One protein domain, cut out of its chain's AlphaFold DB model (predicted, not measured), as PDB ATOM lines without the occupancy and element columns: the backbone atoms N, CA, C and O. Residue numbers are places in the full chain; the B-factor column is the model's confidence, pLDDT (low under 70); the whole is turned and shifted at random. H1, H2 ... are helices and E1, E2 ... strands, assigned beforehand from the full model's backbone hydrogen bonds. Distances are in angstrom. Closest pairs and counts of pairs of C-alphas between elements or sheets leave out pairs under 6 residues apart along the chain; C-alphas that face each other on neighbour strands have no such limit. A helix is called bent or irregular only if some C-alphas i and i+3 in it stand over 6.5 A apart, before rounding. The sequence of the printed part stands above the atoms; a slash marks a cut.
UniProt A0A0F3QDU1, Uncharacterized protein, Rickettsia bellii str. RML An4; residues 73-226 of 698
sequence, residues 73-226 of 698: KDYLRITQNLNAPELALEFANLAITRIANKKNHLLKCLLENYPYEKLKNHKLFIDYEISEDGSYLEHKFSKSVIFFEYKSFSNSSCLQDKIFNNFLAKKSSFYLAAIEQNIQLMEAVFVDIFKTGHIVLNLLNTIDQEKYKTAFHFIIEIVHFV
ATOM      1  N   LYS A  73      24.960 -23.069 -32.181       80.44
ATOM      2  CA  LYS A  73      23.647 -23.447 -31.636       80.44
ATOM      3  C   LYS A  73      23.708 -23.799 -30.148       80.44
ATOM      4  O   LYS A  73      22.749 -23.524 -29.435       80.44
ATOM      5  N   ASP A  74      24.821 -24.361 -29.691       78.94
ATOM      6  CA  ASP A  74      25.012 -24.736 -28.293       78.94
ATOM      7  C   ASP A  74      25.210 -23.488 -27.430       78.94
ATOM      8  O   ASP A  74      24.549 -23.352 -26.404       78.94
ATOM      9  N   TYR A  75      26.000 -22.511 -27.896       83.44
ATOM     10  CA  TYR A  75      26.137 -21.213 -27.221       83.44
ATOM     11  C   TYR A  75      24.798 -20.486 -27.067       83.44
ATOM     12  O   TYR A  75      24.506 -19.960 -25.993       83.44
ATOM     13  N   LEU A  76      23.960 -20.486 -28.109       83.06
ATOM     14  CA  LEU A  76      22.606 -19.935 -28.014       83.06
ATOM     15  C   LEU A  76      21.771 -20.695 -26.985       83.06
ATOM     16  O   LEU A  76      21.202 -20.078 -26.092       83.06
ATOM     17  N   ARG A  77      21.733 -22.030 -27.068       83.06
ATOM     18  CA  ARG A  77      20.941 -22.859 -26.153       83.06
ATOM     19  C   ARG A  77      21.362 -22.671 -24.696       83.06
ATOM     20  O   ARG A  77      20.494 -22.596 -23.834       83.06
ATOM     21  N   ILE A  78      22.660 -22.597 -24.409       82.69
ATOM     22  CA  ILE A  78      23.163 -22.356 -23.049       82.69
ATOM     23  C   ILE A  78      22.714 -20.969 -22.580       82.69
ATOM     24  O   ILE A  78      22.074 -20.862 -21.540       82.69
ATOM     25  N   THR A  79      22.942 -19.930 -23.391       85.69
ATOM     26  CA  THR A  79      22.555 -18.544 -23.066       85.69
ATOM     27  C   THR A  79      21.053 -18.407 -22.790       85.69
ATOM     28  O   THR A  79      20.669 -17.682 -21.879       85.69
ATOM     29  N   GLN A  80      20.203 -19.126 -23.533       85.12
ATOM     30  CA  GLN A  80      18.743 -19.135 -23.344       85.12
ATOM     31  C   GLN A  80      18.296 -19.798 -22.041       85.12
ATOM     32  O   GLN A  80      17.255 -19.438 -21.502       85.12
ATOM     33  N   ASN A  81      19.027 -20.812 -21.579       85.44
ATOM     34  CA  ASN A  81      18.617 -21.620 -20.430       85.44
ATOM     35  C   ASN A  81      19.222 -21.138 -19.110       85.44
ATOM     36  O   ASN A  81      18.725 -21.529 -18.058       85.44
ATOM     37  N   LEU A  82      20.263 -20.302 -19.141       86.69
ATOM     38  CA  LEU A  82      20.704 -19.581 -17.950       86.69
ATOM     39  C   LEU A  82      19.581 -18.637 -17.527       86.69
ATOM     40  O   LEU A  82      19.124 -17.857 -18.354       86.69
ATOM     41  N   ASN A  83      19.156 -18.707 -16.263       81.19
ATOM     42  CA  ASN A  83      18.087 -17.862 -15.704       81.19
ATOM     43  C   ASN A  83      18.603 -16.610 -14.961       81.19
ATOM     44  O   ASN A  83      17.799 -15.808 -14.483       81.19
ATOM     45  N   ALA A  84      19.924 -16.456 -14.832       84.12
ATOM     46  CA  ALA A  84      20.566 -15.303 -14.205       84.12
ATOM     47  C   ALA A  84      21.166 -14.382 -15.289       84.12
ATOM     48  O   ALA A  84      22.060 -14.829 -16.018       84.12
ATOM     49  N   PRO A  85      20.709 -13.119 -15.414       84.88
ATOM     50  CA  PRO A  85      21.151 -12.218 -16.478       84.88
ATOM     51  C   PRO A  85      22.649 -11.925 -16.411       84.88
ATOM     52  O   PRO A  85      23.306 -11.896 -17.448       84.88
ATOM     53  N   GLU A  86      23.210 -11.767 -15.213       86.69
ATOM     54  CA  GLU A  86      24.638 -11.512 -15.012       86.69
ATOM     55  C   GLU A  86      25.484 -12.691 -15.516       86.69
ATOM     56  O   GLU A  86      26.466 -12.510 -16.235       86.69
ATOM     57  N   LEU A  87      25.046 -13.917 -15.215       85.56
ATOM     58  CA  LEU A  87      25.718 -15.143 -15.643       85.56
ATOM     59  C   LEU A  87      25.622 -15.343 -17.160       85.56
ATOM     60  O   LEU A  87      26.601 -15.709 -17.811       85.56
ATOM     61  N   ALA A  88      24.445 -15.071 -17.730       88.12
ATOM     62  CA  ALA A  88      24.213 -15.140 -19.166       88.12
ATOM     63  C   ALA A  88      25.051 -14.106 -19.935       88.12
ATOM     64  O   ALA A  88      25.550 -14.410 -21.018       88.12
ATOM     65  N   LEU A  89      25.247 -12.909 -19.372       89.69
ATOM     66  CA  LEU A  89      26.084 -11.854 -19.942       89.69
ATOM     67  C   LEU A  89      27.567 -12.231 -19.965       89.69
ATOM     68  O   LEU A  89      28.208 -12.094 -21.011       89.69
ATOM     69  N   GLU A  90      28.105 -12.734 -18.854       87.94
ATOM     70  CA  GLU A  90      29.508 -13.157 -18.793       87.94
ATOM     71  C   GLU A  90      29.770 -14.384 -19.677       87.94
ATOM     72  O   GLU A  90      30.766 -14.432 -20.406       87.94
ATOM     73  N   PHE A  91      28.829 -15.333 -19.718       88.00
ATOM     74  CA  PHE A  91      28.897 -16.458 -20.645       88.00
ATOM     75  C   PHE A  91      28.847 -16.008 -22.111       88.00
ATOM     76  O   PHE A  91      29.668 -16.437 -22.921       88.00
ATOM     77  N   ALA A  92      27.916 -15.120 -22.470       88.19
ATOM     78  CA  ALA A  92      27.815 -14.597 -23.828       88.19
ATOM     79  C   ALA A  92      29.076 -13.822 -24.224       88.19
ATOM     80  O   ALA A  92      29.511 -13.904 -25.372       88.19
ATOM     81  N   ASN A  93      29.697 -13.111 -23.284       88.25
ATOM     82  CA  ASN A  93      30.961 -12.434 -23.527       88.25
ATOM     83  C   ASN A  93      32.085 -13.425 -23.845       88.25
ATOM     84  O   ASN A  93      32.813 -13.220 -24.813       88.25
ATOM     85  N   LEU A  94      32.179 -14.520 -23.084       84.81
ATOM     86  CA  LEU A  94      33.098 -15.617 -23.386       84.81
ATOM     87  C   LEU A  94      32.789 -16.261 -24.749       84.81
ATOM     88  O   LEU A  94      33.690 -16.550 -25.525       84.81
ATOM     89  N   ALA A  95      31.516 -16.459 -25.087       85.44
ATOM     90  CA  ALA A  95      31.130 -17.035 -26.372       85.44
ATOM     91  C   ALA A  95      31.518 -16.121 -27.549       85.44
ATOM     92  O   ALA A  95      32.012 -16.591 -28.573       85.44
ATOM     93  N   ILE A  96      31.335 -14.805 -27.413       86.25
ATOM     94  CA  ILE A  96      31.614 -13.825 -28.472       86.25
ATOM     95  C   ILE A  96      33.099 -13.775 -28.837       86.25
ATOM     96  O   ILE A  96      33.407 -13.587 -30.014       86.25
ATOM     97  N   THR A  97      34.019 -13.996 -27.892       82.12
ATOM     98  CA  THR A  97      35.455 -14.072 -28.220       82.12
ATOM     99  C   THR A  97      35.775 -15.258 -29.135       82.12
ATOM    100  O   THR A  97      36.709 -15.182 -29.929       82.12
ATOM    101  N   ARG A  98      34.963 -16.323 -29.094       75.50
ATOM    102  CA  ARG A  98      35.118 -17.530 -29.921       75.50
ATOM    103  C   ARG A  98      34.342 -17.498 -31.235       75.50
ATOM    104  O   ARG A  98      34.817 -18.018 -32.241       75.50
ATOM    105  N   ILE A  99      33.157 -16.894 -31.246       80.19
ATOM    106  CA  ILE A  99      32.259 -16.820 -32.412       80.19
ATOM    107  C   ILE A  99      31.885 -15.369 -32.737       80.19
ATOM    108  O   ILE A  99      30.710 -15.013 -32.844       80.19
ATOM    109  N   ALA A 100      32.902 -14.522 -32.921       77.00
ATOM    110  CA  ALA A 100      32.745 -13.081 -33.138       77.00
ATOM    111  C   ALA A 100      31.773 -12.734 -34.283       77.00
ATOM    112  O   ALA A 100      30.950 -11.826 -34.162       77.00
ATOM    113  N   ASN A 101      31.779 -13.519 -35.365       81.38
ATOM    114  CA  ASN A 101      30.877 -13.354 -36.514       81.38
ATOM    115  C   ASN A 101      29.392 -13.647 -36.208       81.38
ATOM    116  O   ASN A 101      28.527 -13.418 -37.055       81.38
ATOM    117  N   LYS A 102      29.075 -14.156 -35.013       84.19
ATOM    118  CA  LYS A 102      27.714 -14.428 -34.538       84.19
ATOM    119  C   LYS A 102      27.297 -13.560 -33.347       84.19
ATOM    120  O   LYS A 102      26.206 -13.776 -32.819       84.19
ATOM    121  N   LYS A 103      28.083 -12.531 -32.991       86.50
ATOM    122  CA  LYS A 103      27.805 -11.582 -31.894       86.50
ATOM    123  C   LYS A 103      26.348 -11.113 -31.861       86.50
ATOM    124  O   LYS A 103      25.673 -11.301 -30.855       86.50
ATOM    125  N   ASN A 104      25.825 -10.597 -32.975       86.81
ATOM    126  CA  ASN A 104      24.464 -10.045 -33.022       86.81
ATOM    127  C   ASN A 104      23.376 -11.073 -32.679       86.81
ATOM    128  O   ASN A 104      22.347 -10.703 -32.124       86.81
ATOM    129  N   HIS A 105      23.595 -12.359 -32.967       86.88
ATOM    130  CA  HIS A 105      22.623 -13.396 -32.627       86.88
ATOM    131  C   HIS A 105      22.618 -13.705 -31.126       86.88
ATOM    132  O   HIS A 105      21.554 -13.951 -30.566       86.88
ATOM    133  N   LEU A 106      23.783 -13.672 -30.470       87.44
ATOM    134  CA  LEU A 106      23.881 -13.827 -29.015       87.44
ATOM    135  C   LEU A 106      23.296 -12.616 -28.281       87.44
ATOM    136  O   LEU A 106      22.560 -12.789 -27.315       87.44
ATOM    137  N   LEU A 107      23.551 -11.399 -28.770       90.19
ATOM    138  CA  LEU A 107      22.941 -10.189 -28.207       90.19
ATOM    139  C   LEU A 107      21.418 -10.211 -28.352       90.19
ATOM    140  O   LEU A 107      20.710  -9.974 -27.377       90.19
ATOM    141  N   LYS A 108      20.914 -10.581 -29.539       89.31
ATOM    142  CA  LYS A 108      19.480 -10.789 -29.765       89.31
ATOM    143  C   LYS A 108      18.904 -11.815 -28.790       89.31
ATOM    144  O   LYS A 108      17.895 -11.549 -28.155       89.31
ATOM    145  N   CYS A 109      19.577 -12.950 -28.623       87.94
ATOM    146  CA  CYS A 109      19.174 -13.988 -27.683       87.94
ATOM    147  C   CYS A 109      19.060 -13.466 -26.241       87.94
ATOM    148  O   CYS A 109      18.116 -13.815 -25.542       87.94
ATOM    149  N   LEU A 110      19.988 -12.627 -25.777       88.94
ATOM    150  CA  LEU A 110      19.902 -12.031 -24.440       88.94
ATOM    151  C   LEU A 110      18.696 -11.094 -24.308       88.94
ATOM    152  O   LEU A 110      17.978 -11.179 -23.318       88.94
ATOM    153  N   LEU A 111      18.437 -10.257 -25.313       88.38
ATOM    154  CA  LEU A 111      17.301  -9.323 -25.323       88.38
ATOM    155  C   LEU A 111      15.947 -10.030 -25.404       88.38
ATOM    156  O   LEU A 111      14.962  -9.547 -24.860       88.38
ATOM    157  N   GLU A 112      15.894 -11.189 -26.059       86.38
ATOM    158  CA  GLU A 112      14.688 -12.020 -26.101       86.38
ATOM    159  C   GLU A 112      14.354 -12.627 -24.727       86.38
ATOM    160  O   GLU A 112      13.185 -12.907 -24.474       86.38
ATOM    161  N   ASN A 113      15.348 -12.812 -23.846       82.38
ATOM    162  CA  ASN A 113      15.184 -13.459 -22.536       82.38
ATOM    163  C   ASN A 113      15.187 -12.478 -21.352       82.38
ATOM    164  O   ASN A 113      14.619 -12.778 -20.299       82.38
ATOM    165  N   TYR A 114      15.804 -11.304 -21.501       86.81
ATOM    166  CA  TYR A 114      16.046 -10.364 -20.410       86.81
ATOM    167  C   TYR A 114      15.702  -8.922 -20.793       86.81
ATOM    168  O   TYR A 114      16.025  -8.489 -21.899       86.81
ATOM    169  N   PRO A 115      15.110  -8.136 -19.872       86.81
ATOM    170  CA  PRO A 115      14.877  -6.714 -20.102       86.81
ATOM    171  C   PRO A 115      16.191  -5.962 -20.334       86.81
ATOM    172  O   PRO A 115      17.134  -6.129 -19.556       86.81
ATOM    173  N   TYR A 116      16.225  -5.077 -21.336       87.00
ATOM    174  CA  TYR A 116      17.404  -4.266 -21.673       87.00
ATOM    175  C   TYR A 116      17.974  -3.498 -20.471       87.00
ATOM    176  O   TYR A 116      19.189  -3.424 -20.310       87.00
ATOM    177  N   GLU A 117      17.117  -3.025 -19.564       87.44
ATOM    178  CA  GLU A 117      17.522  -2.329 -18.337       87.44
ATOM    179  C   GLU A 117      18.499  -3.123 -17.458       87.44
ATOM    180  O   GLU A 117      19.364  -2.532 -16.814       87.44
ATOM    181  N   LYS A 118      18.405  -4.460 -17.459       87.38
ATOM    182  CA  LYS A 118      19.338  -5.335 -16.730       87.38
ATOM    183  C   LYS A 118      20.655  -5.564 -17.479       87.38
ATOM    184  O   LYS A 118      21.623  -6.013 -16.879       87.38
ATOM    185  N   LEU A 119      20.689  -5.280 -18.781       90.19
ATOM    186  CA  LEU A 119      21.815  -5.574 -19.670       90.19
ATOM    187  C   LEU A 119      22.660  -4.333 -19.998       90.19
ATOM    188  O   LEU A 119      23.858  -4.465 -20.244       90.19
ATOM    189  N   LYS A 120      22.053  -3.138 -19.991       89.31
ATOM    190  CA  LYS A 120      22.616  -1.890 -20.548       89.31
ATOM    191  C   LYS A 120      23.991  -1.483 -20.006       89.31
ATOM    192  O   LYS A 120      24.780  -0.887 -20.728       89.31
ATOM    193  N   ASN A 121      24.292  -1.826 -18.753       88.44
ATOM    194  CA  ASN A 121      25.552  -1.455 -18.099       88.44
ATOM    195  C   ASN A 121      26.703  -2.428 -18.401       88.44
ATOM    196  O   ASN A 121      27.849  -2.158 -18.049       88.44
ATOM    197  N   HIS A 122      26.421  -3.573 -19.024       91.12
ATOM    198  CA  HIS A 122      27.445  -4.554 -19.346       91.12
ATOM    199  C   HIS A 122      28.220  -4.152 -20.607       91.12
ATOM    200  O   HIS A 122      27.653  -3.629 -21.566       91.12
ATOM    201  N   LYS A 123      29.517  -4.480 -20.660       89.19
ATOM    202  CA  LYS A 123      30.433  -4.157 -21.778       89.19
ATOM    203  C   LYS A 123      29.946  -4.597 -23.165       89.19
ATOM    204  O   LYS A 123      30.336  -4.016 -24.166       89.19
ATOM    205  N   LEU A 124      29.082  -5.611 -23.240       89.19
ATOM    206  CA  LEU A 124      28.482  -6.056 -24.504       89.19
ATOM    207  C   LEU A 124      27.430  -5.089 -25.069       89.19
ATOM    208  O   LEU A 124      27.184  -5.122 -26.274       89.19
ATOM    209  N   PHE A 125      26.822  -4.265 -24.213       90.50
ATOM    210  CA  PHE A 125      25.710  -3.369 -24.537       90.50
ATOM    211  C   PHE A 125      26.047  -1.885 -24.354       90.50
ATOM    212  O   PHE A 125      25.257  -1.049 -24.775       90.50
ATOM    213  N   ILE A 126      27.214  -1.547 -23.793       89.19
ATOM    214  CA  ILE A 126      27.613  -0.155 -23.520       89.19
ATOM    215  C   ILE A 126      27.648   0.728 -24.780       89.19
ATOM    216  O   ILE A 126      27.353   1.923 -24.713       89.19
ATOM    217  N   ASP A 127      27.936   0.124 -25.934       89.25
ATOM    218  CA  ASP A 127      27.981   0.786 -27.243       89.25
ATOM    219  C   ASP A 127      26.635   0.773 -27.984       89.25
ATOM    220  O   ASP A 127      26.572   1.171 -29.147       89.25
ATOM    221  N   TYR A 128      25.559   0.308 -27.343       90.19
ATOM    222  CA  TYR A 128      24.229   0.201 -27.939       90.19
ATOM    223  C   TYR A 128      23.203   1.052 -27.191       90.19
ATOM    224  O   TYR A 128      23.255   1.180 -25.967       90.19
ATOM    225  N   GLU A 129      22.238   1.583 -27.932       90.00
ATOM    226  CA  GLU A 129      21.063   2.285 -27.412       90.00
ATOM    227  C   GLU A 129      19.796   1.576 -27.886       90.00
ATOM    228  O   GLU A 129      19.756   1.029 -28.990       90.00
ATOM    229  N   ILE A 130      18.782   1.539 -27.025       90.44
ATOM    230  CA  ILE A 130      17.472   0.987 -27.366       90.44
ATOM    231  C   ILE A 130      16.618   2.048 -28.052       90.44
ATOM    232  O   ILE A 130      16.645   3.215 -27.665       90.44
ATOM    233  N   SER A 131      15.868   1.639 -29.074       88.62
ATOM    234  CA  SER A 131      14.902   2.503 -29.744       88.62
ATOM    235  C   SER A 131      13.788   2.948 -28.793       88.62
ATOM    236  O   SER A 131      13.464   2.257 -27.825       88.62
ATOM    237  N   GLU A 132      13.164   4.092 -29.082       83.19
ATOM    238  CA  GLU A 132      12.079   4.648 -28.255       83.19
ATOM    239  C   GLU A 132      10.886   3.691 -28.101       83.19
ATOM    240  O   GLU A 132      10.249   3.644 -27.051       83.19
ATOM    241  N   ASP A 133      10.596   2.904 -29.138       81.25
ATOM    242  CA  ASP A 133       9.532   1.896 -29.158       81.25
ATOM    243  C   ASP A 133       9.973   0.529 -28.595       81.25
ATOM    244  O   ASP A 133       9.168  -0.399 -28.520       81.25
ATOM    245  N   GLY A 134      11.246   0.389 -28.208       81.44
ATOM    246  CA  GLY A 134      11.814  -0.836 -27.650       81.44
ATOM    247  C   GLY A 134      11.974  -1.997 -28.637       81.44
ATOM    248  O   GLY A 134      12.213  -3.120 -28.193       81.44
ATOM    249  N   SER A 135      11.830  -1.766 -29.946       81.62
ATOM    250  CA  SER A 135      11.822  -2.823 -30.970       81.62
ATOM    251  C   SER A 135      13.209  -3.194 -31.522       81.62
ATOM    252  O   SER A 135      13.382  -4.267 -32.118       81.62
ATOM    253  N   TYR A 136      14.227  -2.348 -31.324       87.81
ATOM    254  CA  TYR A 136      15.594  -2.640 -31.756       87.81
ATOM    255  C   TYR A 136      16.685  -1.978 -30.907       87.81
ATOM    256  O   TYR A 136      16.452  -1.010 -30.189       87.81
ATOM    257  N   LEU A 137      17.907  -2.518 -31.006       90.25
ATOM    258  CA  LEU A 137      19.130  -1.867 -30.528       90.25
ATOM    259  C   LEU A 137      19.920  -1.278 -31.690       90.25
ATOM    260  O   LEU A 137      20.186  -1.987 -32.659       90.25
ATOM    261  N   GLU A 138      20.386  -0.043 -31.550       89.00
ATOM    262  CA  GLU A 138      21.298   0.610 -32.486       89.00
ATOM    263  C   GLU A 138      22.688   0.776 -31.868       89.00
ATOM    264  O   GLU A 138      22.838   1.185 -30.719       89.00
ATOM    265  N   HIS A 139      23.730   0.445 -32.628       89.94
ATOM    266  CA  HIS A 139      25.110   0.677 -32.208       89.94
ATOM    267  C   HIS A 139      25.502   2.145 -32.418       89.94
ATOM    268  O   HIS A 139      25.548   2.614 -33.561       89.94
ATOM    269  N   LYS A 140      25.904   2.821 -31.335       87.25
ATOM    270  CA  LYS A 140      26.184   4.268 -31.253       87.25
ATOM    271  C   LYS A 140      27.108   4.794 -32.354       87.25
ATOM    272  O   LYS A 140      26.948   5.915 -32.822       87.25
ATOM    273  N   PHE A 141      28.077   3.981 -32.784       83.69
ATOM    274  CA  PHE A 141      29.117   4.410 -33.732       83.69
ATOM    275  C   PHE A 141      28.985   3.853 -35.154       83.69
ATOM    276  O   PHE A 141      29.569   4.410 -36.078       83.69
ATOM    277  N   SER A 142      28.264   2.748 -35.352       82.50
ATOM    278  CA  SER A 142      28.243   2.030 -36.641       82.50
ATOM    279  C   SER A 142      26.871   2.040 -37.305       82.50
ATOM    280  O   SER A 142      26.760   1.600 -38.449       82.50
ATOM    281  N   LYS A 143      25.833   2.517 -36.597       76.19
ATOM    282  CA  LYS A 143      24.424   2.482 -37.021       76.19
ATOM    283  C   LYS A 143      23.919   1.076 -37.357       76.19
ATOM    284  O   LYS A 143      22.937   0.904 -38.075       76.19
ATOM    285  N   SER A 144      24.604   0.036 -36.874       83.31
ATOM    286  CA  SER A 144      24.135  -1.338 -37.029       83.31
ATOM    287  C   SER A 144      22.965  -1.583 -36.086       83.31
ATOM    288  O   SER A 144      23.090  -1.303 -34.891       83.31
ATOM    289  N   VAL A 145      21.888  -2.163 -36.607       88.06
ATOM    290  CA  VAL A 145      20.650  -2.389 -35.857       88.06
ATOM    291  C   VAL A 145      20.430  -3.878 -35.580       88.06
ATOM    292  O   VAL A 145      20.658  -4.726 -36.445       88.06
ATOM    293  N   ILE A 146      19.973  -4.205 -34.370       87.88
ATOM    294  CA  ILE A 146      19.563  -5.550 -33.956       87.88
ATOM    295  C   ILE A 146      18.077  -5.513 -33.611       87.88
ATOM    296  O   ILE A 146      17.697  -5.011 -32.557       87.88
ATOM    297  N   PHE A 147      17.248  -6.086 -34.482       86.50
ATOM    298  CA  PHE A 147      15.814  -6.249 -34.238       86.50
ATOM    299  C   PHE A 147      15.536  -7.468 -33.358       86.50
ATOM    300  O   PHE A 147      16.009  -8.582 -33.646       86.50
ATOM    301  N   PHE A 148      14.726  -7.271 -32.324       83.88
ATOM    302  CA  PHE A 148      14.340  -8.314 -31.384       83.88
ATOM    303  C   PHE A 148      12.880  -8.154 -30.958       83.88
ATOM    304  O   PHE A 148      12.279  -7.098 -31.108       83.88
ATOM    305  N   GLU A 149      12.310  -9.233 -30.437       79.00
ATOM    306  CA  GLU A 149      10.982  -9.225 -29.840       79.00
ATOM    307  C   GLU A 149      11.130  -9.785 -28.431       79.00
ATOM    308  O   GLU A 149      11.604 -10.912 -28.259       79.00
ATOM    309  N   TYR A 150      10.784  -8.990 -27.419       72.25
ATOM    310  CA  TYR A 150      10.848  -9.462 -26.044       72.25
ATOM    311  C   TYR A 150       9.822 -10.576 -25.850       72.25
ATOM    312  O   TYR A 150       8.612 -10.345 -25.883       72.25
ATOM    313  N   LYS A 151      10.302 -11.797 -25.619       66.25
ATOM    314  CA  LYS A 151       9.435 -12.916 -25.278       66.25
ATOM    315  C   LYS A 151       9.345 -12.959 -23.765       66.25
ATOM    316  O   LYS A 151      10.209 -13.526 -23.102       66.25
ATOM    317  N   SER A 152       8.277 -12.387 -23.201       54.62
ATOM    318  CA  SER A 152       7.917 -12.712 -21.817       54.62
ATOM    319  C   SER A 152       7.850 -14.233 -21.734       54.62
ATOM    320  O   SER A 152       7.138 -14.818 -22.548       54.62
ATOM    321  N   PHE A 153       8.615 -14.859 -20.837       50.88
ATOM    322  CA  PHE A 153       8.734 -16.315 -20.697       50.88
ATOM    323  C   PHE A 153       7.349 -17.005 -20.659       50.88
ATOM    324  O   PHE A 153       6.799 -17.275 -19.594       50.88
ATOM    325  N   SER A 154       6.756 -17.309 -21.817       44.09
ATOM    326  CA  SER A 154       5.453 -17.958 -21.920       44.09
ATOM    327  C   SER A 154       5.683 -19.464 -21.952       44.09
ATOM    328  O   SER A 154       6.250 -20.017 -22.895       44.09
ATOM    329  N   ASN A 155       5.303 -20.092 -20.842       49.25
ATOM    330  CA  ASN A 155       5.474 -21.494 -20.488       49.25
ATOM    331  C   ASN A 155       4.880 -22.467 -21.518       49.25
ATOM    332  O   ASN A 155       3.666 -22.534 -21.669       49.25
ATOM    333  N   SER A 156       5.718 -23.324 -22.103       45.88
ATOM    334  CA  SER A 156       5.266 -24.620 -22.635       45.88
ATOM    335  C   SER A 156       6.135 -25.807 -22.205       45.88
ATOM    336  O   SER A 156       5.793 -26.944 -22.511       45.88
ATOM    337  N   SER A 157       7.234 -25.581 -21.476       57.16
ATOM    338  CA  SER A 157       7.972 -26.640 -20.779       57.16
ATOM    339  C   SER A 157       7.582 -26.653 -19.305       57.16
ATOM    340  O   SER A 157       7.376 -25.589 -18.707       57.16
ATOM    341  N   CYS A 158       7.446 -27.845 -18.713       69.56
ATOM    342  CA  CYS A 158       7.147 -27.953 -17.290       69.56
ATOM    343  C   CYS A 158       8.259 -27.252 -16.485       69.56
ATOM    344  O   CYS A 158       9.425 -27.230 -16.890       69.56
ATOM    345  N   LEU A 159       7.903 -26.653 -15.343       71.62
ATOM    346  CA  LEU A 159       8.836 -25.922 -14.471       71.62
ATOM    347  C   LEU A 159      10.104 -26.739 -14.145       71.62
ATOM    348  O   LEU A 159      11.188 -26.187 -13.986       71.62
ATOM    349  N   GLN A 160       9.971 -28.060 -14.110       72.00
ATOM    350  CA  GLN A 160      11.012 -29.021 -13.758       72.00
ATOM    351  C   GLN A 160      12.084 -29.116 -14.854       72.00
ATOM    352  O   GLN A 160      13.275 -29.008 -14.568       72.00
ATOM    353  N   ASP A 161      11.674 -29.216 -16.122       76.12
ATOM    354  CA  ASP A 161      12.605 -29.200 -17.253       76.12
ATOM    355  C   ASP A 161      13.311 -27.851 -17.370       76.12
ATOM    356  O   ASP A 161      14.465 -27.800 -17.784       76.12
ATOM    357  N   LYS A 162      12.671 -26.749 -16.967       77.75
ATOM    358  CA  LYS A 162      13.337 -25.440 -16.910       77.75
ATOM    359  C   LYS A 162      14.434 -25.404 -15.854       77.75
ATOM    360  O   LYS A 162      15.528 -24.925 -16.136       77.75
ATOM    361  N   ILE A 163      14.162 -25.932 -14.663       80.44
ATOM    362  CA  ILE A 163      15.144 -26.007 -13.577       80.44
ATOM    363  C   ILE A 163      16.325 -26.892 -13.991       80.44
ATOM    364  O   ILE A 163      17.475 -26.476 -13.849       80.44
ATOM    365  N   PHE A 164      16.058 -28.066 -14.570       81.88
ATOM    366  CA  PHE A 164      17.115 -28.975 -15.010       81.88
ATOM    367  C   PHE A 164      17.909 -28.429 -16.204       81.88
ATOM    368  O   PHE A 164      19.135 -28.493 -16.200       81.88
ATOM    369  N   ASN A 165      17.256 -27.831 -17.206       83.56
ATOM    370  CA  ASN A 165      17.963 -27.215 -18.333       83.56
ATOM    371  C   ASN A 165      18.810 -26.014 -17.893       83.56
ATOM    372  O   ASN A 165      19.913 -25.842 -18.406       83.56
ATOM    373  N   ASN A 166      18.345 -25.222 -16.923       86.62
ATOM    374  CA  ASN A 166      19.153 -24.169 -16.306       86.62
ATOM    375  C   ASN A 166      20.370 -24.754 -15.580       86.62
ATOM    376  O   ASN A 166      21.480 -24.263 -15.747       86.62
ATOM    377  N   PHE A 167      20.197 -25.847 -14.833       85.38
ATOM    378  CA  PHE A 167      21.315 -26.550 -14.206       85.38
ATOM    379  C   PHE A 167      22.333 -27.068 -15.240       85.38
ATOM    380  O   PHE A 167      23.533 -26.845 -15.090       85.38
ATOM    381  N   LEU A 168      21.871 -27.694 -16.327       82.38
ATOM    382  CA  LEU A 168      22.736 -28.143 -17.420       82.38
ATOM    383  C   LEU A 168      23.456 -26.977 -18.107       82.38
ATOM    384  O   LEU A 168      24.630 -27.104 -18.447       82.38
ATOM    385  N   ALA A 169      22.784 -25.838 -18.279       83.06
ATOM    386  CA  ALA A 169      23.399 -24.636 -18.824       83.06
ATOM    387  C   ALA A 169      24.533 -24.138 -17.918       83.06
ATOM    388  O   ALA A 169      25.632 -23.903 -18.416       83.06
ATOM    389  N   LYS A 170      24.320 -24.088 -16.594       84.12
ATOM    390  CA  LYS A 170      25.377 -23.772 -15.618       84.12
ATOM    391  C   LYS A 170      26.533 -24.771 -15.701       84.12
ATOM    392  O   LYS A 170      27.682 -24.351 -15.766       84.12
ATOM    393  N   LYS A 171      26.246 -26.076 -15.787       82.62
ATOM    394  CA  LYS A 171      27.266 -27.122 -15.988       82.62
ATOM    395  C   LYS A 171      28.127 -26.851 -17.220       82.62
ATOM    396  O   LYS A 171      29.353 -26.836 -17.134       82.62
ATOM    397  N   SER A 172      27.497 -26.575 -18.359       81.06
ATOM    398  CA  SER A 172      28.212 -26.241 -19.591       81.06
ATOM    399  C   SER A 172      29.013 -24.941 -19.476       81.06
ATOM    400  O   SER A 172      30.151 -24.897 -19.939       81.06
ATOM    401  N   SER A 173      28.461 -23.902 -18.842       80.94
ATOM    402  CA  SER A 173      29.157 -22.633 -18.611       80.94
ATOM    403  C   SER A 173      30.378 -22.791 -17.707       80.94
ATOM    404  O   SER A 173      31.413 -22.209 -18.018       80.94
ATOM    405  N   PHE A 174      30.290 -23.597 -16.643       77.19
ATOM    406  CA  PHE A 174      31.407 -23.876 -15.739       77.19
ATOM    407  C   PHE A 174      32.577 -24.523 -16.481       77.19
ATOM    408  O   PHE A 174      33.695 -24.012 -16.433       77.19
ATOM    409  N   TYR A 175      32.322 -25.606 -17.224       71.25
ATOM    410  CA  TYR A 175      33.385 -26.266 -17.980       71.25
ATOM    411  C   TYR A 175      33.971 -25.345 -19.045       71.25
ATOM    412  O   TYR A 175      35.185 -25.261 -19.166       71.25
ATOM    413  N   LEU A 176      33.135 -24.616 -19.790       73.81
ATOM    414  CA  LEU A 176      33.619 -23.660 -20.787       73.81
ATOM    415  C   LEU A 176      34.517 -22.592 -20.155       73.81
ATOM    416  O   LEU A 176      35.604 -22.334 -20.663       73.81
ATOM    417  N   ALA A 177      34.114 -22.028 -19.018       71.12
ATOM    418  CA  ALA A 177      34.921 -21.067 -18.281       71.12
ATOM    419  C   ALA A 177      36.265 -21.659 -17.832       71.12
ATOM    420  O   ALA A 177      37.299 -21.024 -18.033       71.12
ATOM    421  N   ALA A 178      36.265 -22.883 -17.296       61.84
ATOM    422  CA  ALA A 178      37.480 -23.568 -16.863       61.84
ATOM    423  C   ALA A 178      38.476 -23.771 -18.017       61.84
ATOM    424  O   ALA A 178      39.673 -23.547 -17.852       61.84
ATOM    425  N   ILE A 179      37.995 -24.136 -19.209       63.88
ATOM    426  CA  ILE A 179      38.877 -24.373 -20.360       63.88
ATOM    427  C   ILE A 179      39.463 -23.080 -20.916       63.88
ATOM    428  O   ILE A 179      40.637 -23.040 -21.282       63.88
ATOM    429  N   GLU A 180      38.653 -22.022 -20.974       68.50
ATOM    430  CA  GLU A 180      39.114 -20.687 -21.366       68.50
ATOM    431  C   GLU A 180      39.945 -20.008 -20.271       68.50
ATOM    432  O   GLU A 180      40.352 -18.862 -20.446       68.50
ATOM    433  N   GLN A 181      40.172 -20.682 -19.136       65.94
ATOM    434  CA  GLN A 181      40.845 -20.131 -17.959       65.94
ATOM    435  C   GLN A 181      40.173 -18.840 -17.451       65.94
ATOM    436  O   GLN A 181      40.803 -17.976 -16.842       65.94
ATOM    437  N   ASN A 182      38.863 -18.704 -17.679       70.50
ATOM    438  CA  ASN A 182      38.054 -17.602 -17.179       70.50
ATOM    439  C   ASN A 182      37.606 -17.905 -15.742       70.50
ATOM    440  O   ASN A 182      36.482 -18.345 -15.495       70.50
ATOM    441  N   ILE A 183      38.519 -17.667 -14.799       65.75
ATOM    442  CA  ILE A 183      38.321 -17.925 -13.365       65.75
ATOM    443  C   ILE A 183      37.105 -17.159 -12.828       65.75
ATOM    444  O   ILE A 183      36.306 -17.730 -12.094       65.75
ATOM    445  N   GLN A 184      36.906 -15.907 -13.255       72.12
ATOM    446  CA  GLN A 184      35.788 -15.072 -12.797       72.12
ATOM    447  C   GLN A 184      34.425 -15.691 -13.132       72.12
ATOM    448  O   GLN A 184      33.547 -15.770 -12.273       72.12
ATOM    449  N   LEU A 185      34.242 -16.166 -14.369       74.94
ATOM    450  CA  LEU A 185      33.003 -16.841 -14.756       74.94
ATOM    451  C   LEU A 185      32.865 -18.198 -14.053       74.94
ATOM    452  O   LEU A 185      31.766 -18.557 -13.640       74.94
ATOM    453  N   MET A 186      33.962 -18.938 -13.882       70.75
ATOM    454  CA  MET A 186      33.958 -20.218 -13.174       70.75
ATOM    455  C   MET A 186      33.487 -20.056 -11.717       70.75
ATOM    456  O   MET A 186      32.597 -20.784 -11.278       70.75
ATOM    457  N   GLU A 187      34.018 -19.064 -10.997       66.81
ATOM    458  CA  GLU A 187      33.614 -18.722  -9.628       66.81
ATOM    459  C   GLU A 187      32.154 -18.260  -9.561       66.81
ATOM    460  O   GLU A 187      31.398 -18.722  -8.705       66.81
ATOM    461  N   ALA A 188      31.723 -17.399 -10.489       74.25
ATOM    462  CA  ALA A 188      30.341 -16.922 -10.538       74.25
ATOM    463  C   ALA A 188      29.341 -18.072 -10.744       74.25
ATOM    464  O   ALA A 188      28.325 -18.143 -10.047       74.25
ATOM    465  N   VAL A 189      29.644 -19.003 -11.658       76.50
ATOM    466  CA  VAL A 189      28.829 -20.204 -11.886       76.50
ATOM    467  C   VAL A 189      28.835 -21.109 -10.650       76.50
ATOM    468  O   VAL A 189      27.775 -21.585 -10.244       76.50
ATOM    469  N   PHE A 190      29.998 -21.329 -10.031       74.38
ATOM    470  CA  PHE A 190      30.130 -22.152  -8.826       74.38
ATOM    471  C   PHE A 190      29.266 -21.626  -7.675       74.38
ATOM    472  O   PHE A 190      28.461 -22.370  -7.114       74.38
ATOM    473  N   VAL A 191      29.377 -20.332  -7.359       75.44
ATOM    474  CA  VAL A 191      28.612 -19.688  -6.281       75.44
ATOM    475  C   VAL A 191      27.109 -19.812  -6.523       75.44
ATOM    476  O   VAL A 191      26.347 -20.076  -5.591       75.44
ATOM    477  N   ASP A 192      26.668 -19.633  -7.766       79.06
ATOM    478  CA  ASP A 192      25.257 -19.725  -8.126       79.06
ATOM    479  C   ASP A 192      24.721 -21.168  -8.047       79.06
ATOM    480  O   ASP A 192      23.618 -21.396  -7.536       79.06
ATOM    481  N   ILE A 193      25.509 -22.162  -8.479       76.06
ATOM    482  CA  ILE A 193      25.180 -23.584  -8.286       76.06
ATOM    483  C   ILE A 193      25.100 -23.902  -6.798       76.06
ATOM    484  O   ILE A 193      24.129 -24.518  -6.381       76.06
ATOM    485  N   PHE A 194      26.056 -23.462  -5.982       73.38
ATOM    486  CA  PHE A 194      26.077 -23.805  -4.562       73.38
ATOM    487  C   PHE A 194      24.885 -23.203  -3.802       73.38
ATOM    488  O   PHE A 194      24.189 -23.904  -3.067       73.38
ATOM    489  N   LYS A 195      24.549 -21.933  -4.072       75.25
ATOM    490  CA  LYS A 195      23.369 -21.266  -3.491       75.25
ATOM    491  C   LYS A 195      22.054 -21.964  -3.831       75.25
ATOM    492  O   LYS A 195      21.129 -21.956  -3.022       75.25
ATOM    493  N   THR A 196      21.948 -22.534  -5.032       75.38
ATOM    494  CA  THR A 196      20.691 -23.099  -5.551       75.38
ATOM    495  C   THR A 196      20.663 -24.628  -5.588       75.38
ATOM    496  O   THR A 196      19.610 -25.211  -5.837       75.38
ATOM    497  N   GLY A 197      21.786 -25.290  -5.308       75.50
ATOM    498  CA  GLY A 197      21.989 -26.723  -5.519       75.50
ATOM    499  C   GLY A 197      21.058 -27.578  -4.675       75.50
ATOM    500  O   GLY A 197      20.389 -28.454  -5.211       75.50
ATOM    501  N   HIS A 198      20.921 -27.252  -3.392       73.81
ATOM    502  CA  HIS A 198      20.012 -27.938  -2.472       73.81
ATOM    503  C   HIS A 198      18.541 -27.879  -2.939       73.81
ATOM    504  O   HIS A 198      17.817 -28.870  -2.874       73.81
ATOM    505  N   ILE A 199      18.108 -26.737  -3.496       77.12
ATOM    506  CA  ILE A 199      16.763 -26.555  -4.067       77.12
ATOM    507  C   ILE A 199      16.591 -27.466  -5.284       77.12
ATOM    508  O   ILE A 199      15.601 -28.187  -5.388       77.12
ATOM    509  N   VAL A 200      17.571 -27.452  -6.194       78.56
ATOM    510  CA  VAL A 200      17.559 -28.274  -7.412       78.56
ATOM    511  C   VAL A 200      17.513 -29.763  -7.062       78.56
ATOM    512  O   VAL A 200      16.677 -30.478  -7.609       78.56
ATOM    513  N   LEU A 201      18.353 -30.220  -6.133       80.44
ATOM    514  CA  LEU A 201      18.412 -31.617  -5.703       80.44
ATOM    515  C   LEU A 201      17.097 -32.076  -5.063       80.44
ATOM    516  O   LEU A 201      16.548 -33.092  -5.487       80.44
ATOM    517  N   ASN A 202      16.536 -31.294  -4.135       78.19
ATOM    518  CA  ASN A 202      15.258 -31.610  -3.491       78.19
ATOM    519  C   ASN A 202      14.113 -31.744  -4.503       78.19
ATOM    520  O   ASN A 202      13.318 -32.682  -4.431       78.19
ATOM    521  N   LEU A 203      14.040 -30.827  -5.471       77.75
ATOM    522  CA  LEU A 203      13.040 -30.890  -6.535       77.75
ATOM    523  C   LEU A 203      13.237 -32.139  -7.401       77.75
ATOM    524  O   LEU A 203      12.297 -32.917  -7.558       77.75
ATOM    525  N   LEU A 204      14.445 -32.368  -7.923       78.50
ATOM    526  CA  LEU A 204      14.715 -33.483  -8.836       78.50
ATOM    527  C   LEU A 204      14.508 -34.854  -8.180       78.50
ATOM    528  O   LEU A 204      13.964 -35.741  -8.835       78.50
ATOM    529  N   ASN A 205      14.856 -35.013  -6.898       74.81
ATOM    530  CA  ASN A 205      14.683 -36.267  -6.158       74.81
ATOM    531  C   ASN A 205      13.228 -36.778  -6.196       74.81
ATOM    532  O   ASN A 205      12.971 -37.970  -6.347       74.81
ATOM    533  N   THR A 206      12.255 -35.866  -6.119       69.44
ATOM    534  CA  THR A 206      10.824 -36.220  -6.105       69.44
ATOM    535  C   THR A 206      10.237 -36.547  -7.482       69.44
ATOM    536  O   THR A 206       9.101 -37.012  -7.563       69.44
ATOM    537  N   ILE A 207      10.978 -36.293  -8.564       68.50
ATOM    538  CA  ILE A 207      10.437 -36.258  -9.930       68.50
ATOM    539  C   ILE A 207      11.157 -37.243 -10.850       68.50
ATOM    540  O   ILE A 207      10.505 -37.995 -11.572       68.50
ATOM    541  N   ASP A 208      12.490 -37.208 -10.870       76.00
ATOM    542  CA  ASP A 208      13.308 -37.924 -11.846       76.00
ATOM    543  C   ASP A 208      14.681 -38.255 -11.246       76.00
ATOM    544  O   ASP A 208      15.568 -37.403 -11.121       76.00
ATOM    545  N   GLN A 209      14.843 -39.526 -10.880       73.31
ATOM    546  CA  GLN A 209      16.051 -40.046 -10.244       73.31
ATOM    547  C   GLN A 209      17.291 -39.963 -11.151       73.31
ATOM    548  O   GLN A 209      18.394 -39.757 -10.647       73.31
ATOM    549  N   GLU A 210      17.153 -40.052 -12.481       77.62
ATOM    550  CA  GLU A 210      18.301 -39.920 -13.393       77.62
ATOM    551  C   GLU A 210      18.793 -38.468 -13.462       77.62
ATOM    552  O   GLU A 210      20.001 -38.200 -13.402       77.62
ATOM    553  N   LYS A 211      17.863 -37.507 -13.535       81.88
ATOM    554  CA  LYS A 211      18.201 -36.074 -13.492       81.88
ATOM    555  C   LYS A 211      18.806 -35.688 -12.144       81.88
ATOM    556  O   LYS A 211      19.783 -34.938 -12.120       81.88
ATOM    557  N   TYR A 212      18.268 -36.223 -11.047       80.38
ATOM    558  CA  TYR A 212      18.825 -36.052  -9.706       80.38
ATOM    559  C   TYR A 212      20.278 -36.539  -9.635       80.38
ATOM    560  O   TYR A 212      21.155 -35.751  -9.287       80.38
ATOM    561  N   LYS A 213      20.563 -37.778 -10.067       73.81
ATOM    562  CA  LYS A 213      21.931 -38.334 -10.088       73.81
ATOM    563  C   LYS A 213      22.881 -37.496 -10.938       73.81
ATOM    564  O   LYS A 213      23.989 -37.189 -10.511       73.81
ATOM    565  N   THR A 214      22.428 -37.054 -12.111       78.25
ATOM    566  CA  THR A 214      23.217 -36.179 -12.996       78.25
ATOM    567  C   THR A 214      23.583 -34.858 -12.317       78.25
ATOM    568  O   THR A 214      24.716 -34.387 -12.443       78.25
ATOM    569  N   ALA A 215      22.625 -34.247 -11.616       78.25
ATOM    570  CA  ALA A 215      22.851 -32.992 -10.914       78.25
ATOM    571  C   ALA A 215      23.756 -33.168  -9.696       78.25
ATOM    572  O   ALA A 215      24.691 -32.392  -9.506       78.25
ATOM    573  N   PHE A 216      23.522 -34.225  -8.926       78.25
ATOM    574  CA  PHE A 216      24.322 -34.572  -7.766       78.25
ATOM    575  C   PHE A 216      25.788 -34.809  -8.134       78.25
ATOM    576  O   PHE A 216      26.660 -34.129  -7.599       78.25
ATOM    577  N   HIS A 217      26.066 -35.692  -9.100       74.31
ATOM    578  CA  HIS A 217      27.439 -35.986  -9.512       74.31
ATOM    579  C   HIS A 217      28.179 -34.728  -9.956       74.31
ATOM    580  O   HIS A 217      29.319 -34.523  -9.559       74.31
ATOM    581  N   PHE A 218      27.524 -33.840 -10.709       74.62
ATOM    582  CA  PHE A 218      28.168 -32.597 -11.117       74.62
ATOM    583  C   PHE A 218      28.437 -31.645  -9.942       74.62
ATOM    584  O   PHE A 218      29.498 -31.028  -9.901       74.62
ATOM    585  N   ILE A 219      27.515 -31.533  -8.977       75.44
ATOM    586  CA  ILE A 219      27.749 -30.746  -7.755       75.44
ATOM    587  C   ILE A 219      28.948 -31.313  -6.986       75.44
ATOM    588  O   ILE A 219      29.782 -30.551  -6.514       75.44
ATOM    589  N   ILE A 220      29.090 -32.632  -6.901       71.94
ATOM    590  CA  ILE A 220      30.246 -33.238  -6.239       71.94
ATOM    591  C   ILE A 220      31.537 -33.047  -7.041       71.94
ATOM    592  O   ILE A 220      32.570 -32.717  -6.465       71.94
ATOM    593  N   GLU A 221      31.496 -33.166  -8.367       70.19
ATOM    594  CA  GLU A 221      32.647 -32.871  -9.229       70.19
ATOM    595  C   GLU A 221      33.186 -31.455  -8.991       70.19
ATOM    596  O   GLU A 221      34.390 -31.294  -8.822       70.19
ATOM    597  N   ILE A 222      32.322 -30.432  -8.919       65.38
ATOM    598  CA  ILE A 222      32.773 -29.052  -8.675       65.38
ATOM    599  C   ILE A 222      33.331 -28.847  -7.260       65.38
ATOM    600  O   ILE A 222      34.199 -27.996  -7.077       65.38
ATOM    601  N   VAL A 223      32.887 -29.627  -6.267       63.44
ATOM    602  CA  VAL A 223      33.421 -29.562  -4.895       63.44
ATOM    603  C   VAL A 223      34.895 -29.963  -4.850       63.44
ATOM    604  O   VAL A 223      35.659 -29.328  -4.128       63.44
ATOM    605  N   HIS A 224      35.338 -30.895  -5.699       63.03
ATOM    606  CA  HIS A 224      36.759 -31.260  -5.801       63.03
ATOM    607  C   HIS A 224      37.653 -30.098  -6.274       63.03
ATOM    608  O   HIS A 224      38.857 -30.096  -6.023       63.03
ATOM    609  N   PHE A 225      37.089 -29.078  -6.935       58.66
ATOM    610  CA  PHE A 225      37.836 -27.877  -7.333       58.66
ATOM    611  C   PHE A 225      37.995 -26.867  -6.187       58.66
ATOM    612  O   PHE A 225      38.810 -25.945  -6.283       58.66
ATOM    613  N   VAL A 226      37.242 -27.030  -5.098       57.22
ATOM    614  CA  VAL A 226      37.339 -26.191  -3.902       57.22
ATOM    615  C   VAL A 226      38.530 -26.645  -3.059       57.22
ATOM    616  O   VAL A 226      38.936 -27.805  -3.099       57.22
TER     617      VAL A 226
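This is residues 73 to 226 of the 698 residues of an uncharacterized protein of Rickettsia bellii str. RML An4 (UniProt A0A0F3QDU1). Three helices, H1, H2 and H3, stand side by side as a triangle in the middle, with a second helical group of H5, the bent H6 and H7 packed on one side and a small three-stranded sheet, E1 to E3, at the other end. The long link from the sheet to H5 passes along the outside, and its residues 154 to 158 stick out, with Leu 159 of H5. The printed part has 154 residues and is mostly helix, in the order H1 H2 H3 H4 E1 E2 E3 H5 H6 H7; the sheet runs E1 E2 E3, antiparallel. It is compact, with a radius of gyration of the C-alphas of 16.6 A, and spans 50 by 36 by 24 A.

H1, residues 73 to 81, and H2, residues 85 to 98, form a helical hairpin at a shallow tilt of 11 degrees; their closest C-alphas, Thr 79 and Ala 88, are 5.4 A apart. H3, residues 100 to 113, forms a helical hairpin with H2 at 15 degrees, closest at Ile 96 and Lys 103, 5.6 A. It also touches H1, the C-alphas of Leu 76 and Leu 106 being 6.3 A apart. H4, residues 116 to 119, only just touches H2, with 3 pairs of C-alphas within 8 A, closest at Pro 85 and Lys 118, 7.1 A. E1, residues 128 to 130, E2, 136 to 139, and E3, 145 to 147, form a meander, each strand the antiparallel neighbour of the one before; N 129 and O 138 are 2.9 A apart, N 146 and O 137 2.8 A. H3 only grazes this sheet with residues 104 to 111. H5, residues 159 to 179, touches H1 at a steep tilt of 56 degrees, closest at Ile 78 and Ala 169, 4.8 A. H6, residues 183 to 205, was assigned as one helix by its hydrogen bonds but is bent, C-alphas 195 and 198 being 7.5 A apart; its arms H6a, up to 195, and H6b, from 198, stand at 64 degrees. H5 and H6a form a helical hairpin at 29 degrees, closest at Phe 174 and Met 186, 5.1 A. H6b and H7, residues 209 to 223, form another at 30 degrees, closest at Leu 204 and Tyr 212, 4.9 A. In H1, H5, H6a, H6b and H7 every O i to N i+4 pair is within hydrogen-bond range; H2 has 9 of 10, H3 8 of 10, and H4 is too short for such a pair.

H1 begins at C-alpha 73, (23.647, -23.447, -31.636), and H7 ends at C-alpha 223, (33.421, -29.562, -4.895). From first to last C-alpha, H2 measures 20.1 A, H3 20.5 A, H5 30.7 A and H7 21.0 A. H3 is irregular, with C-alphas 101 and 104 8.0 A apart.

The two C-alphas farthest apart, Phe 141 and Thr 206, are 52.4 A apart. The printed part has no cut, and the link from E3 to H5, 11 residues, is long. Mean pLDDT of the printed part is 79.1; it is under 70 at 21 residues, among them 151 to 158 and 222 to 226.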